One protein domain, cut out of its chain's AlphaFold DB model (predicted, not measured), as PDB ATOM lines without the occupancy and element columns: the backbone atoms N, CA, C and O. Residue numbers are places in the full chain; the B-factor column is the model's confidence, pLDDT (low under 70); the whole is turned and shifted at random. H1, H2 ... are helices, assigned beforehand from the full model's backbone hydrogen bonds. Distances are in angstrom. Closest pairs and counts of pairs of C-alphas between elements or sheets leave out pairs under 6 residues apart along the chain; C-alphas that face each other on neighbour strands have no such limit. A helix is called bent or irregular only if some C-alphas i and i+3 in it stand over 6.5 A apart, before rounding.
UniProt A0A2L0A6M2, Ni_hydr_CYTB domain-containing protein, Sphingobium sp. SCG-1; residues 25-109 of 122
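What this domain is: This is residues 25 to 109 of the 122 residues of the protein "Ni_hydr_CYTB domain-containing protein" of Sphingobium sp. SCG-1 (UniProt A0A2L0A6M2). Two long helices, H1 and H3, lie side by side and run opposite ways, making a two-helix rod. At one end of it the short helix H2 turns off about perpendicular to H1, and a long loop leads from there back to H3; at the other end residues 102 to 108, of which 102 to 105 belong to H3, stick out free. The printed part has 85 residues with three named helices, in the order H1, H2, H3, and no named strand: its class is all helix. It is only just extended, close to loose, with a radius of gyration of the C-alphas of 18.0 A and spans of 55 by 23 by 15 A.

Where its parts are: Begin at C-alpha 25, at (25.721, -46.751, -39.589), where H1 starts; it takes in residues 25 to 53 and measures 41.9 A from first to last C-alpha. Look next at residues 55 to 60, which are H2, 8.5 A long. Then pass along residues 61 to 74, which hold no named element, and find C-alpha 75 at (45.729, -22.263, -23.546). There H3 starts, residues 75 to 105, the longest helix by residues; it runs 43.0 A to C-alpha 105 at (13.110, -47.127, -36.515). H3 is neither bent nor irregular, but only just: C-alphas 102 and 105 are 6.2 A apart.

How they stand to each other: Set H1 beside H3 and you will find that they touch, with 29 pairs of C-alphas within 8 A. Their closest C-alphas are those of Thr 49 and Ala 76, 5.3 A apart. They run opposite ways at a shallow tilt of 27 degrees, and their centres are 10.9 A apart. Go to Ala 50 and Pro 56 for the closest C-alphas of H1 and H2, 6.4 A apart: these two helices are close but not clearly touching. Their lines stand about perpendicular, at 80 degrees. H2 and H3 are apart. Along the backbone, every O i to N i+4 pair in H1 and H2 is within hydrogen-bond range, and in H3 26 of 27 are.

The domain as a whole: Look for the two C-alphas farthest apart at Glu 63 and Lys 105, 55.0 A from each other; the outline is a rod. The C-alphas of Asp 25 and Ile 109, the first and last printed, are 13.4 A apart. The printed part has no cut. The link from H1 to H2 is tight, and the link from H2 to H3, with 14 residues, is long. In the B-factor column the mean pLDDT of the printed part is 86.0; the model's confidence is under 70 at residues 62 to 69 and at residue 108.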
ATOM      1  N   ASP A  25      24.865 -45.821 -40.339       83.31
ATOM      2  CA  ASP A  25      25.721 -46.751 -39.589       83.31
ATOM      3  C   ASP A  25      27.133 -46.195 -39.370       83.31
ATOM      4  O   ASP A  25      27.722 -46.365 -38.296       83.31
ATOM      5  N   ARG A  26      27.687 -45.503 -40.373       85.62
ATOM      6  CA  ARG A  26      28.979 -44.815 -40.249       85.62
ATOM      7  C   ARG A  26      28.886 -43.617 -39.313       85.62
ATOM      8  O   ARG A  26      29.740 -43.488 -38.439       85.62
ATOM      9  N   LEU A  27      27.850 -42.787 -39.445       85.62
ATOM     10  CA  LEU A  27      27.642 -41.621 -38.580       85.62
ATOM     11  C   LEU A  27      27.440 -42.016 -37.112       85.62
ATOM     12  O   LEU A  27      28.021 -41.388 -36.228       85.62
ATOM     13  N   ALA A  28      26.697 -43.090 -36.842       85.38
ATOM     14  CA  ALA A  28      26.493 -43.607 -35.492       85.38
ATOM     15  C   ALA A  28      27.816 -44.067 -34.855       85.38
ATOM     16  O   ALA A  28      28.134 -43.700 -33.721       85.38
ATOM     17  N   LYS A  29      28.633 -44.827 -35.599       86.06
ATOM     18  CA  LYS A  29      29.969 -45.243 -35.142       86.06
ATOM     19  C   LYS A  29      30.875 -44.039 -34.907       86.06
ATOM     20  O   LYS A  29      31.508 -43.960 -33.852       86.06
ATOM     21  N   LEU A  30      30.914 -43.102 -35.855       89.50
ATOM     22  CA  LEU A  30      31.736 -41.899 -35.764       89.50
ATOM     23  C   LEU A  30      31.357 -41.067 -34.537       89.50
ATOM     24  O   LEU A  30      32.237 -40.723 -33.758       89.50
ATOM     25  N   THR A  31      30.064 -40.833 -34.305       89.88
ATOM     26  CA  THR A  31      29.561 -40.066 -33.153       89.88
ATOM     27  C   THR A  31      29.961 -40.720 -31.829       89.88
ATOM     28  O   THR A  31      30.470 -40.050 -30.933       89.88
ATOM     29  N   HIS A  32      29.831 -42.047 -31.702       88.50
ATOM     30  CA  HIS A  32      30.270 -42.759 -30.495       88.50
ATOM     31  C   HIS A  32      31.790 -42.743 -30.287       88.50
ATOM     32  O   HIS A  32      32.261 -42.720 -29.148       88.50
ATOM     33  N   HIS A  33      32.589 -42.812 -31.354       90.19
ATOM     34  CA  HIS A  33      34.042 -42.654 -31.244       90.19
ATOM     35  C   HIS A  33      34.417 -41.220 -30.859       90.19
ATOM     36  O   HIS A  33      35.198 -41.036 -29.927       90.19
ATOM     37  N   ALA A  34      33.804 -40.225 -31.501       92.25
ATOM     38  CA  ALA A  34      34.011 -38.812 -31.218       92.25
ATOM     39  C   ALA A  34      33.669 -38.473 -29.763       92.25
ATOM     40  O   ALA A  34      34.488 -37.869 -29.083       92.25
ATOM     41  N   LEU A  35      32.532 -38.942 -29.235       91.50
ATOM     42  CA  LEU A  35      32.167 -38.743 -27.828       91.50
ATOM     43  C   LEU A  35      33.206 -39.326 -26.863       91.50
ATOM     44  O   LEU A  35      33.591 -38.658 -25.904       91.50
ATOM     45  N   ARG A  36      33.697 -40.546 -27.118       91.44
ATOM     46  CA  ARG A  36      34.712 -41.190 -26.266       91.44
ATOM     47  C   ARG A  36      36.026 -40.414 -26.255       91.44
ATOM     48  O   ARG A  36      36.576 -40.170 -25.185       91.44
ATOM     49  N   LEU A  37      36.506 -40.019 -27.432       93.81
ATOM     50  CA  LEU A  37      37.755 -39.271 -27.568       93.81
ATOM     51  C   LEU A  37      37.627 -37.854 -26.999       93.81
ATOM     52  O   LEU A  37      38.477 -37.433 -26.220       93.81
ATOM     53  N   ASN A  38      36.539 -37.148 -27.312       95.25
ATOM     54  CA  ASN A  38      36.313 -35.784 -26.842       95.25
ATOM     55  C   ASN A  38      36.154 -35.724 -25.318       95.25
ATOM     56  O   ASN A  38      36.726 -34.853 -24.671       95.25
ATOM     57  N   THR A  39      35.451 -36.691 -24.721       93.81
ATOM     58  CA  THR A  39      35.332 -36.781 -23.255       93.81
ATOM     59  C   THR A  39      36.704 -36.982 -22.604       93.81
ATOM     60  O   THR A  39      36.994 -36.360 -21.585       93.81
ATOM     61  N   ALA A  40      37.576 -37.812 -23.193       94.06
ATOM     62  CA  ALA A  40      38.942 -37.982 -22.696       94.06
ATOM     63  C   ALA A  40      39.749 -36.680 -22.815       94.06
ATOM     64  O   ALA A  40      40.410 -36.280 -21.857       94.06
ATOM     65  N   ALA A  41      39.632 -35.981 -23.945       94.94
ATOM     66  CA  ALA A  41      40.302 -34.706 -24.177       94.94
ATOM     67  C   ALA A  41      39.856 -33.613 -23.186       94.94
ATOM     68  O   ALA A  41      40.698 -32.892 -22.649       94.94
ATOM     69  N   ILE A  42      38.558 -33.517 -22.879       95.44
ATOM     70  CA  ILE A  42      38.024 -32.579 -21.874       95.44
ATOM     71  C   ILE A  42      38.639 -32.832 -20.503       95.44
ATOM     72  O   ILE A  42      39.043 -31.888 -19.830       95.44
ATOM     73  N   VAL A  43      38.752 -34.089 -20.078       95.44
ATOM     74  CA  VAL A  43      39.332 -34.385 -18.762       95.44
ATOM     75  C   VAL A  43      40.822 -34.079 -18.725       95.44
ATOM     76  O   VAL A  43      41.278 -33.473 -17.761       95.44
ATOM     77  N   VAL A  44      41.573 -34.415 -19.777       95.94
ATOM     78  CA  VAL A  44      43.003 -34.071 -19.859       95.94
ATOM     79  C   VAL A  44      43.202 -32.553 -19.802       95.94
ATOM     80  O   VAL A  44      43.998 -32.066 -19.002       95.94
ATOM     81  N   THR A  45      42.442 -31.792 -20.592       95.25
ATOM     82  CA  THR A  45      42.530 -30.320 -20.608       95.25
ATOM     83  C   THR A  45      42.036 -29.679 -19.309       95.25
ATOM     84  O   THR A  45      42.598 -28.675 -18.875       95.25
ATOM     85  N   GLY A  46      41.041 -30.271 -18.644       92.19
ATOM     86  CA  GLY A  46      40.548 -29.816 -17.343       92.19
ATOM     87  C   GLY A  46      41.578 -30.019 -16.232       92.19
ATOM     88  O   GLY A  46      41.833 -29.100 -15.457       92.19
ATOM     89  N   ILE A  47      42.238 -31.182 -16.202       91.88
ATOM     90  CA  ILE A  47      43.341 -31.457 -15.268       91.88
ATOM     91  C   ILE A  47      44.507 -30.497 -15.523       91.88
ATOM     92  O   ILE A  47      45.021 -29.913 -14.574       91.88
ATOM     93  N   ALA A  48      44.893 -30.291 -16.786       92.38
ATOM     94  CA  ALA A  48      45.952 -29.347 -17.139       92.38
ATOM     95  C   ALA A  48      45.613 -27.917 -16.682       92.38
ATOM     96  O   ALA A  48      46.437 -27.253 -16.062       92.38
ATOM     97  N   THR A  49      44.374 -27.473 -16.912       90.88
ATOM     98  CA  THR A  49      43.889 -26.168 -16.445       90.88
ATOM     99  C   THR A  49      43.976 -26.049 -14.926       90.88
ATOM    100  O   THR A  49      44.492 -25.051 -14.426       90.88
ATOM    101  N   ALA A  50      43.520 -27.060 -14.182       88.19
ATOM    102  CA  ALA A  50      43.577 -27.064 -12.722       88.19
ATOM    103  C   ALA A  50      45.026 -27.027 -12.207       88.19
ATOM    104  O   ALA A  50      45.352 -26.212 -11.348       88.19
ATOM    105  N   ALA A  51      45.909 -27.853 -12.774       87.00
ATOM    106  CA  ALA A  51      47.317 -27.910 -12.389       87.00
ATOM    107  C   ALA A  51      48.051 -26.583 -12.644       87.00
ATOM    108  O   ALA A  51      48.835 -26.150 -11.808       87.00
ATOM    109  N   MET A  52      47.775 -25.923 -13.773       85.56
ATOM    110  CA  MET A  52      48.423 -24.659 -14.146       85.56
ATOM    111  C   MET A  52      47.873 -23.445 -13.395       85.56
ATOM    112  O   MET A  52      48.583 -22.462 -13.225       85.56
ATOM    113  N   SER A  53      46.605 -23.485 -12.990       83.62
ATOM    114  CA  SER A  53      45.984 -22.381 -12.256       83.62
ATOM    115  C   SER A  53      46.270 -22.452 -10.758       83.62
ATOM    116  O   SER A  53      46.254 -21.423 -10.108       83.62
ATOM    117  N   GLY A  54      46.561 -23.624 -10.188       79.31
ATOM    118  CA  GLY A  54      46.712 -23.773  -8.733       79.31
ATOM    119  C   GLY A  54      45.381 -23.985  -8.002       79.31
ATOM    120  O   GLY A  54      45.352 -24.045  -6.775       79.31
ATOM    121  N   ILE A  55      44.282 -24.193  -8.743       81.69
ATOM    122  CA  ILE A  55      42.958 -24.546  -8.200       81.69
ATOM    123  C   ILE A  55      43.008 -25.719  -7.197       81.69
ATOM    124  O   ILE A  55      42.314 -25.635  -6.184       81.69
ATOM    125  N   PRO A  56      43.799 -26.798  -7.394       81.38
ATOM    126  CA  PRO A  56      43.876 -27.884  -6.420       81.38
ATOM    127  C   PRO A  56      44.298 -27.432  -5.018       81.38
ATOM    128  O   PRO A  56      43.787 -27.977  -4.048       81.38
ATOM    129  N   ASN A  57      45.163 -26.422  -4.894       78.12
ATOM    130  CA  ASN A  57      45.598 -25.917  -3.588       78.12
ATOM    131  C   ASN A  57      44.468 -25.161  -2.877       78.12
ATOM    132  O   ASN A  57      44.277 -25.331  -1.678       78.12
ATOM    133  N   VAL A  58      43.642 -24.425  -3.624       77.94
ATOM    134  CA  VAL A  58      42.442 -23.765  -3.082       77.94
ATOM    135  C   VAL A  58      41.386 -24.796  -2.662       77.94
ATOM    136  O   VAL A  58      40.779 -24.687  -1.601       77.94
ATOM    137  N   VAL A  59      41.165 -25.834  -3.477       77.88
ATOM    138  CA  VAL A  59      40.106 -26.835  -3.243       77.88
ATOM    139  C   VAL A  59      40.487 -27.858  -2.167       77.88
ATOM    140  O   VAL A  59      39.628 -28.271  -1.391       77.88
ATOM    141  N   PHE A  60      41.751 -28.287  -2.121       81.88
ATOM    142  CA  PHE A  60      42.218 -29.370  -1.246       81.88
ATOM    143  C   PHE A  60      43.207 -28.921  -0.163       81.88
ATOM    144  O   PHE A  60      43.412 -29.661   0.796       81.88
ATOM    145  N   GLY A  61      43.822 -27.744  -0.296       74.12
ATOM    146  CA  GLY A  61      44.824 -27.218   0.638       74.12
ATOM    147  C   GLY A  61      44.271 -26.287   1.720       74.12
ATOM    148  O   GLY A  61      45.004 -25.937   2.637       74.12
ATOM    149  N   GLY A  62      42.990 -25.900   1.656       68.38
ATOM    150  CA  GLY A  62      42.349 -25.046   2.669       68.38
ATOM    151  C   GLY A  62      42.769 -23.573   2.622       68.38
ATOM    152  O   GLY A  62      42.345 -22.790   3.470       68.38
ATOM    153  N   GLU A  63      43.568 -23.180   1.630       65.69
ATOM    154  CA  GLU A  63      43.909 -21.784   1.385       65.69
ATOM    155  C   GLU A  63      42.708 -21.078   0.749       65.69
ATOM    156  O   GLU A  63      42.267 -21.422  -0.347       65.69
ATOM    157  N   SER A  64      42.171 -20.064   1.429       61.25
ATOM    158  CA  SER A  64      41.094 -19.206   0.915       61.25
ATOM    159  C   SER A  64      41.599 -18.164  -0.086       61.25
ATOM    160  O   SER A  64      40.964 -17.118  -0.259       61.25
ATOM    161  N   ASP A  65      42.776 -18.390  -0.670       60.16
ATOM    162  CA  ASP A  65      43.361 -17.425  -1.578       60.16
ATOM    163  C   ASP A  65      42.482 -17.325  -2.826       60.16
ATOM    164  O   ASP A  65      41.875 -18.302  -3.284       60.16
ATOM    165  N   ARG A  66      42.300 -16.093  -3.303       62.81
ATOM    166  CA  ARG A  66      41.327 -15.786  -4.359       62.81
ATOM    167  C   ARG A  66      41.609 -16.666  -5.573       62.81
ATOM    168  O   ARG A  66      42.770 -16.882  -5.910       62.81
ATOM    169  N   LEU A  67      40.542 -17.131  -6.238       64.75
ATOM    170  CA  LEU A  67      40.640 -17.869  -7.501       64.75
ATOM    171  C   LEU A  67      41.737 -17.235  -8.377       64.75
ATOM    172  O   LEU A  67      41.684 -16.018  -8.588       64.75
ATOM    173  N   PRO A  68      42.709 -18.029  -8.856       65.75
ATOM    174  CA  PRO A  68      43.850 -17.533  -9.612       65.75
ATOM    175  C   PRO A  68      43.372 -16.599 -10.723       65.75
ATOM    176  O   PRO A  68      42.572 -16.991 -11.575       65.75
ATOM    177  N   LEU A  69      43.801 -15.338 -10.701       68.75
ATOM    178  CA  LEU A  69      43.427 -14.386 -11.745       68.75
ATOM    179  C   LEU A  69      44.051 -14.845 -13.074       68.75
ATOM    180  O   LEU A  69      45.211 -15.244 -13.114       68.75
ATOM    181  N   GLY A  70      43.278 -14.807 -14.163       77.81
ATOM    182  CA  GLY A  70      43.777 -15.129 -15.507       77.81
ATOM    183  C   GLY A  70      43.631 -16.588 -15.962       77.81
ATOM    184  O   GLY A  70      44.228 -16.953 -16.971       77.81
ATOM    185  N   VAL A  71      42.810 -17.430 -15.307       81.56
ATOM    186  CA  VAL A  71      42.537 -18.810 -15.795       81.56
ATOM    187  C   VAL A  71      42.088 -18.823 -17.266       81.56
ATOM    188  O   VAL A  71      42.448 -19.722 -18.023       81.56
ATOM    189  N   THR A  72      41.350 -17.798 -17.696       83.81
ATOM    190  CA  THR A  72      40.850 -17.630 -19.071       83.81
ATOM    191  C   THR A  72      41.943 -17.438 -20.126       83.81
ATOM    192  O   THR A  72      41.706 -17.681 -21.314       83.81
ATOM    193  N   ASP A  73      43.143 -17.029 -19.715       87.88
ATOM    194  CA  ASP A  73      44.282 -16.831 -20.614       87.88
ATOM    195  C   ASP A  73      45.107 -18.097 -20.819       87.88
ATOM    196  O   ASP A  73      45.895 -18.173 -21.763       87.88
ATOM    197  N   LEU A  74      44.873 -19.134 -20.010       89.31
ATOM    198  CA  LEU A  74      45.556 -20.405 -20.183       89.31
ATOM    199  C   LEU A  74      45.114 -21.063 -21.499       89.31
ATOM    200  O   LEU A  74      43.914 -21.252 -21.737       89.31
ATOM    201  N   PRO A  75      46.064 -21.533 -22.326       92.19
ATOM    202  CA  PRO A  75      45.729 -22.263 -23.546       92.19
ATOM    203  C   PRO A  75      44.941 -23.544 -23.237       92.19
ATOM    204  O   PRO A  75      44.030 -23.902 -23.984       92.19
ATOM    205  N   ALA A  76      45.229 -24.192 -22.102       92.31
ATOM    206  CA  ALA A  76      44.497 -25.363 -21.625       92.31
ATOM    207  C   ALA A  76      43.019 -25.053 -21.335       92.31
ATOM    208  O   ALA A  76      42.154 -25.841 -21.716       92.31
ATOM    209  N   PHE A  77      42.719 -23.890 -20.742       92.81
ATOM    210  CA  PHE A  77      41.344 -23.471 -20.468       92.81
ATOM    211  C   PHE A  77      40.587 -23.181 -21.764       92.81
ATOM    212  O   PHE A  77      39.468 -23.653 -21.948       92.81
ATOM    213  N   ARG A  78      41.211 -22.459 -22.705       94.31
ATOM    214  CA  ARG A  78      40.605 -22.170 -24.016       94.31
ATOM    215  C   ARG A  78      40.312 -23.457 -24.792       94.31
ATOM    216  O   ARG A  78      39.224 -23.604 -25.348       94.31
ATOM    217  N   ALA A  79      41.242 -24.413 -24.773       95.00
ATOM    218  CA  ALA A  79      41.032 -25.736 -25.354       95.00
ATOM    219  C   ALA A  79      39.884 -26.483 -24.658       95.00
ATOM    220  O   ALA A  79      39.020 -27.035 -25.334       95.00
ATOM    221  N   HIS A  80      39.829 -26.459 -23.325       95.75
ATOM    222  CA  HIS A  80      38.750 -27.077 -22.556       95.75
ATOM    223  C   HIS A  80      37.379 -26.481 -22.902       95.75
ATOM    224  O   HIS A  80      36.437 -27.227 -23.159       95.75
ATOM    225  N   ALA A  81      37.275 -25.150 -22.977       95.00
ATOM    226  CA  ALA A  81      36.047 -24.449 -23.341       95.00
ATOM    227  C   ALA A  81      35.575 -24.816 -24.759       95.00
ATOM    228  O   ALA A  81      34.404 -25.142 -24.960       95.00
ATOM    229  N   LEU A  82      36.490 -24.846 -25.736       96.69
ATOM    230  CA  LEU A  82      36.181 -25.270 -27.103       96.69
ATOM    231  C   LEU A  82      35.697 -26.728 -27.147       96.69
ATOM    232  O   LEU A  82      34.680 -27.032 -27.775       96.69
ATOM    233  N   LEU A  83      36.406 -27.630 -26.464       96.19
ATOM    234  CA  LEU A  83      36.051 -29.047 -26.404       96.19
ATOM    235  C   LEU A  83      34.708 -29.267 -25.699       96.19
ATOM    236  O   LEU A  83      33.960 -30.153 -26.108       96.19
ATOM    237  N   ALA A  84      34.376 -28.465 -24.682       96.38
ATOM    238  CA  ALA A  84      33.086 -28.504 -23.997       96.38
ATOM    239  C   ALA A  84      31.933 -28.108 -24.935       96.38
ATOM    240  O   ALA A  84      30.928 -28.818 -24.998       96.38
ATOM    241  N   CYS A  85      32.103 -27.049 -25.735       96.75
ATOM    242  CA  CYS A  85      31.145 -26.694 -26.788       96.75
ATOM    243  C   CYS A  85      30.993 -27.823 -27.821       96.75
ATOM    244  O   CYS A  85      29.875 -28.180 -28.200       96.75
ATOM    245  N   LEU A  86      32.105 -28.439 -28.238       96.44
ATOM    246  CA  LEU A  86      32.079 -29.585 -29.148       96.44
ATOM    247  C   LEU A  86      31.388 -30.808 -28.522       96.44
ATOM    248  O   LEU A  86      30.641 -31.508 -29.206       96.44
ATOM    249  N   LEU A  87      31.587 -31.058 -27.223       96.38
ATOM    250  CA  LEU A  87      30.907 -32.137 -26.506       96.38
ATOM    251  C   LEU A  87      29.401 -31.929 -26.530       96.38
ATOM    252  O   LEU A  87      28.675 -32.875 -26.818       96.38
ATOM    253  N   LEU A  88      28.945 -30.707 -26.250       96.38
ATOM    254  CA  LEU A  88      27.525 -30.374 -26.263       96.38
ATOM    255  C   LEU A  88      26.909 -30.688 -27.631       96.38
ATOM    256  O   LEU A  88      25.890 -31.375 -27.699       96.38
ATOM    257  N   LEU A  89      27.566 -30.271 -28.717       95.69
ATOM    258  CA  LEU A  89      27.129 -30.579 -30.079       95.69
ATOM    259  C   LEU A  89      27.054 -32.095 -30.335       95.69
ATOM    260  O   LEU A  89      26.059 -32.590 -30.867       95.69
ATOM    261  N   LEU A  90      28.081 -32.848 -29.929       93.56
ATOM    262  CA  LEU A  90      28.117 -34.306 -30.080       93.56
ATOM    263  C   LEU A  90      27.027 -35.011 -29.261       93.56
ATOM    264  O   LEU A  90      26.457 -35.999 -29.726       93.56
ATOM    265  N   VAL A  91      26.722 -34.515 -28.059       94.81
ATOM    266  CA  VAL A  91      25.640 -35.039 -27.213       94.81
ATOM    267  C   VAL A  91      24.289 -34.800 -27.874       94.81
ATOM    268  O   VAL A  91      23.493 -35.733 -27.955       94.81
ATOM    269  N   VAL A  92      24.042 -33.601 -28.409       94.62
ATOM    270  CA  VAL A  92      22.810 -33.305 -29.157       94.62
ATOM    271  C   VAL A  92      22.663 -34.249 -30.351       94.62
ATOM    272  O   VAL A  92      21.606 -34.855 -30.520       94.62
ATOM    273  N   LEU A  93      23.730 -34.447 -31.134       91.25
ATOM    274  CA  LEU A  93      23.717 -35.366 -32.274       91.25
ATOM    275  C   LEU A  93      23.437 -36.817 -31.848       91.25
ATOM    276  O   LEU A  93      22.664 -37.525 -32.494       91.25
ATOM    277  N   HIS A  94      24.034 -37.259 -30.742       89.50
ATOM    278  CA  HIS A  94      23.812 -38.591 -30.188       89.50
ATOM    279  C   HIS A  94      22.367 -38.794 -29.720       89.50
ATOM    280  O   HIS A  94      21.747 -39.804 -30.060       89.50
ATOM    281  N   VAL A  95      21.814 -37.825 -28.987       91.00
ATOM    282  CA  VAL A  95      20.424 -37.857 -28.515       91.00
ATOM    283  C   VAL A  95      19.465 -37.843 -29.704       91.00
ATOM    284  O   VAL A  95      18.566 -38.676 -29.754       91.00
ATOM    285  N   ALA A  96      19.693 -36.996 -30.712       89.62
ATOM    286  CA  ALA A  96      18.897 -36.990 -31.939       89.62
ATOM    287  C   ALA A  96      18.904 -38.360 -32.641       89.62
ATOM    288  O   ALA A  96      17.850 -38.856 -33.040       89.62
ATOM    289  N   GLY A  97      20.066 -39.018 -32.721       86.56
ATOM    290  CA  GLY A  97      20.173 -40.392 -33.219       86.56
ATOM    291  C   GLY A  97      19.359 -41.382 -32.381       86.56
ATOM    292  O   GLY A  97      18.600 -42.181 -32.930       86.56
ATOM    293  N   ALA A  98      19.446 -41.304 -31.052       84.94
ATOM    294  CA  ALA A  98      18.647 -42.143 -30.163       84.94
ATOM    295  C   ALA A  98      17.138 -41.932 -30.384       84.94
ATOM    296  O   ALA A  98      16.408 -42.910 -30.532       84.94
ATOM    297  N   LEU A  99      16.669 -40.683 -30.491       86.75
ATOM    298  CA  LEU A  99      15.270 -40.379 -30.811       86.75
ATOM    299  C   LEU A  99      14.857 -40.924 -32.185       86.75
ATOM    300  O   LEU A  99      13.779 -41.504 -32.302       86.75
ATOM    301  N   PHE A 100      15.706 -40.808 -33.209       85.38
ATOM    302  CA  PHE A 100      15.434 -41.387 -34.528       85.38
ATOM    303  C   PHE A 100      15.195 -42.903 -34.437       85.38
ATOM    304  O   PHE A 100      14.224 -43.427 -34.990       85.38
ATOM    305  N   HIS A 101      16.019 -43.611 -33.664       82.19
ATOM    306  CA  HIS A 101      15.821 -45.034 -33.403       82.19
ATOM    307  C   HIS A 101      14.552 -45.325 -32.579       82.19
ATOM    308  O   HIS A 101      13.873 -46.315 -32.850       82.19
ATOM    309  N   ALA A 102      14.185 -44.461 -31.626       81.19
ATOM    310  CA  ALA A 102      12.970 -44.614 -30.816       81.19
ATOM    311  C   ALA A 102      11.690 -44.467 -31.644       81.19
ATOM    312  O   ALA A 102      10.804 -45.317 -31.576       81.19
ATOM    313  N   PHE A 103      11.590 -43.379 -32.408       82.56
ATOM    314  CA  PHE A 103      10.334 -42.953 -33.020       82.56
ATOM    315  C   PHE A 103      10.166 -43.455 -34.453       82.56
ATOM    316  O   PHE A 103       9.069 -43.884 -34.812       82.56
ATOM    317  N   VAL A 104      11.242 -43.439 -35.250       82.56
ATOM    318  CA  VAL A 104      11.205 -43.826 -36.669       82.56
ATOM    319  C   VAL A 104      11.496 -45.311 -36.817       82.56
ATOM    320  O   VAL A 104      10.707 -46.049 -37.399       82.56
ATOM    321  N   LYS A 105      12.626 -45.766 -36.268       77.81
ATOM    322  CA  LYS A 105      13.110 -47.127 -36.515       77.81
ATOM    323  C   LYS A 105      12.458 -48.190 -35.639       77.81
ATOM    324  O   LYS A 105      12.364 -49.339 -36.063       77.81
ATOM    325  N   ARG A 106      12.033 -47.807 -34.429       77.81
ATOM    326  CA  ARG A 106      11.399 -48.667 -33.412       77.81
ATOM    327  C   ARG A 106      12.138 -49.992 -33.197       77.81
ATOM    328  O   ARG A 106      11.539 -51.011 -32.874       77.81
ATOM    329  N   ASP A 107      13.459 -49.983 -33.339       72.12
ATOM    330  CA  ASP A 107      14.305 -51.183 -33.330       72.12
ATOM    331  C   ASP A 107      14.667 -51.668 -31.915       72.12
ATOM    332  O   ASP A 107      15.472 -52.582 -31.728       72.12
ATOM    333  N   GLY A 108      14.063 -51.056 -30.893       69.88
ATOM    334  CA  GLY A 108      14.258 -51.429 -29.499       69.88
ATOM    335  C   GLY A 108      15.674 -51.163 -28.985       69.88
ATOM    336  O   GLY A 108      16.062 -51.768 -27.983       69.88
ATOM    337  N   ILE A 109      16.452 -50.272 -29.619       75.31
ATOM    338  CA  ILE A 109      17.839 -49.987 -29.214       75.31
ATOM    339  C   ILE A 109      17.944 -49.481 -27.766       75.31
ATOM    340  O   ILE A 109      18.902 -49.807 -27.065       75.31
TER     341      ILE A 109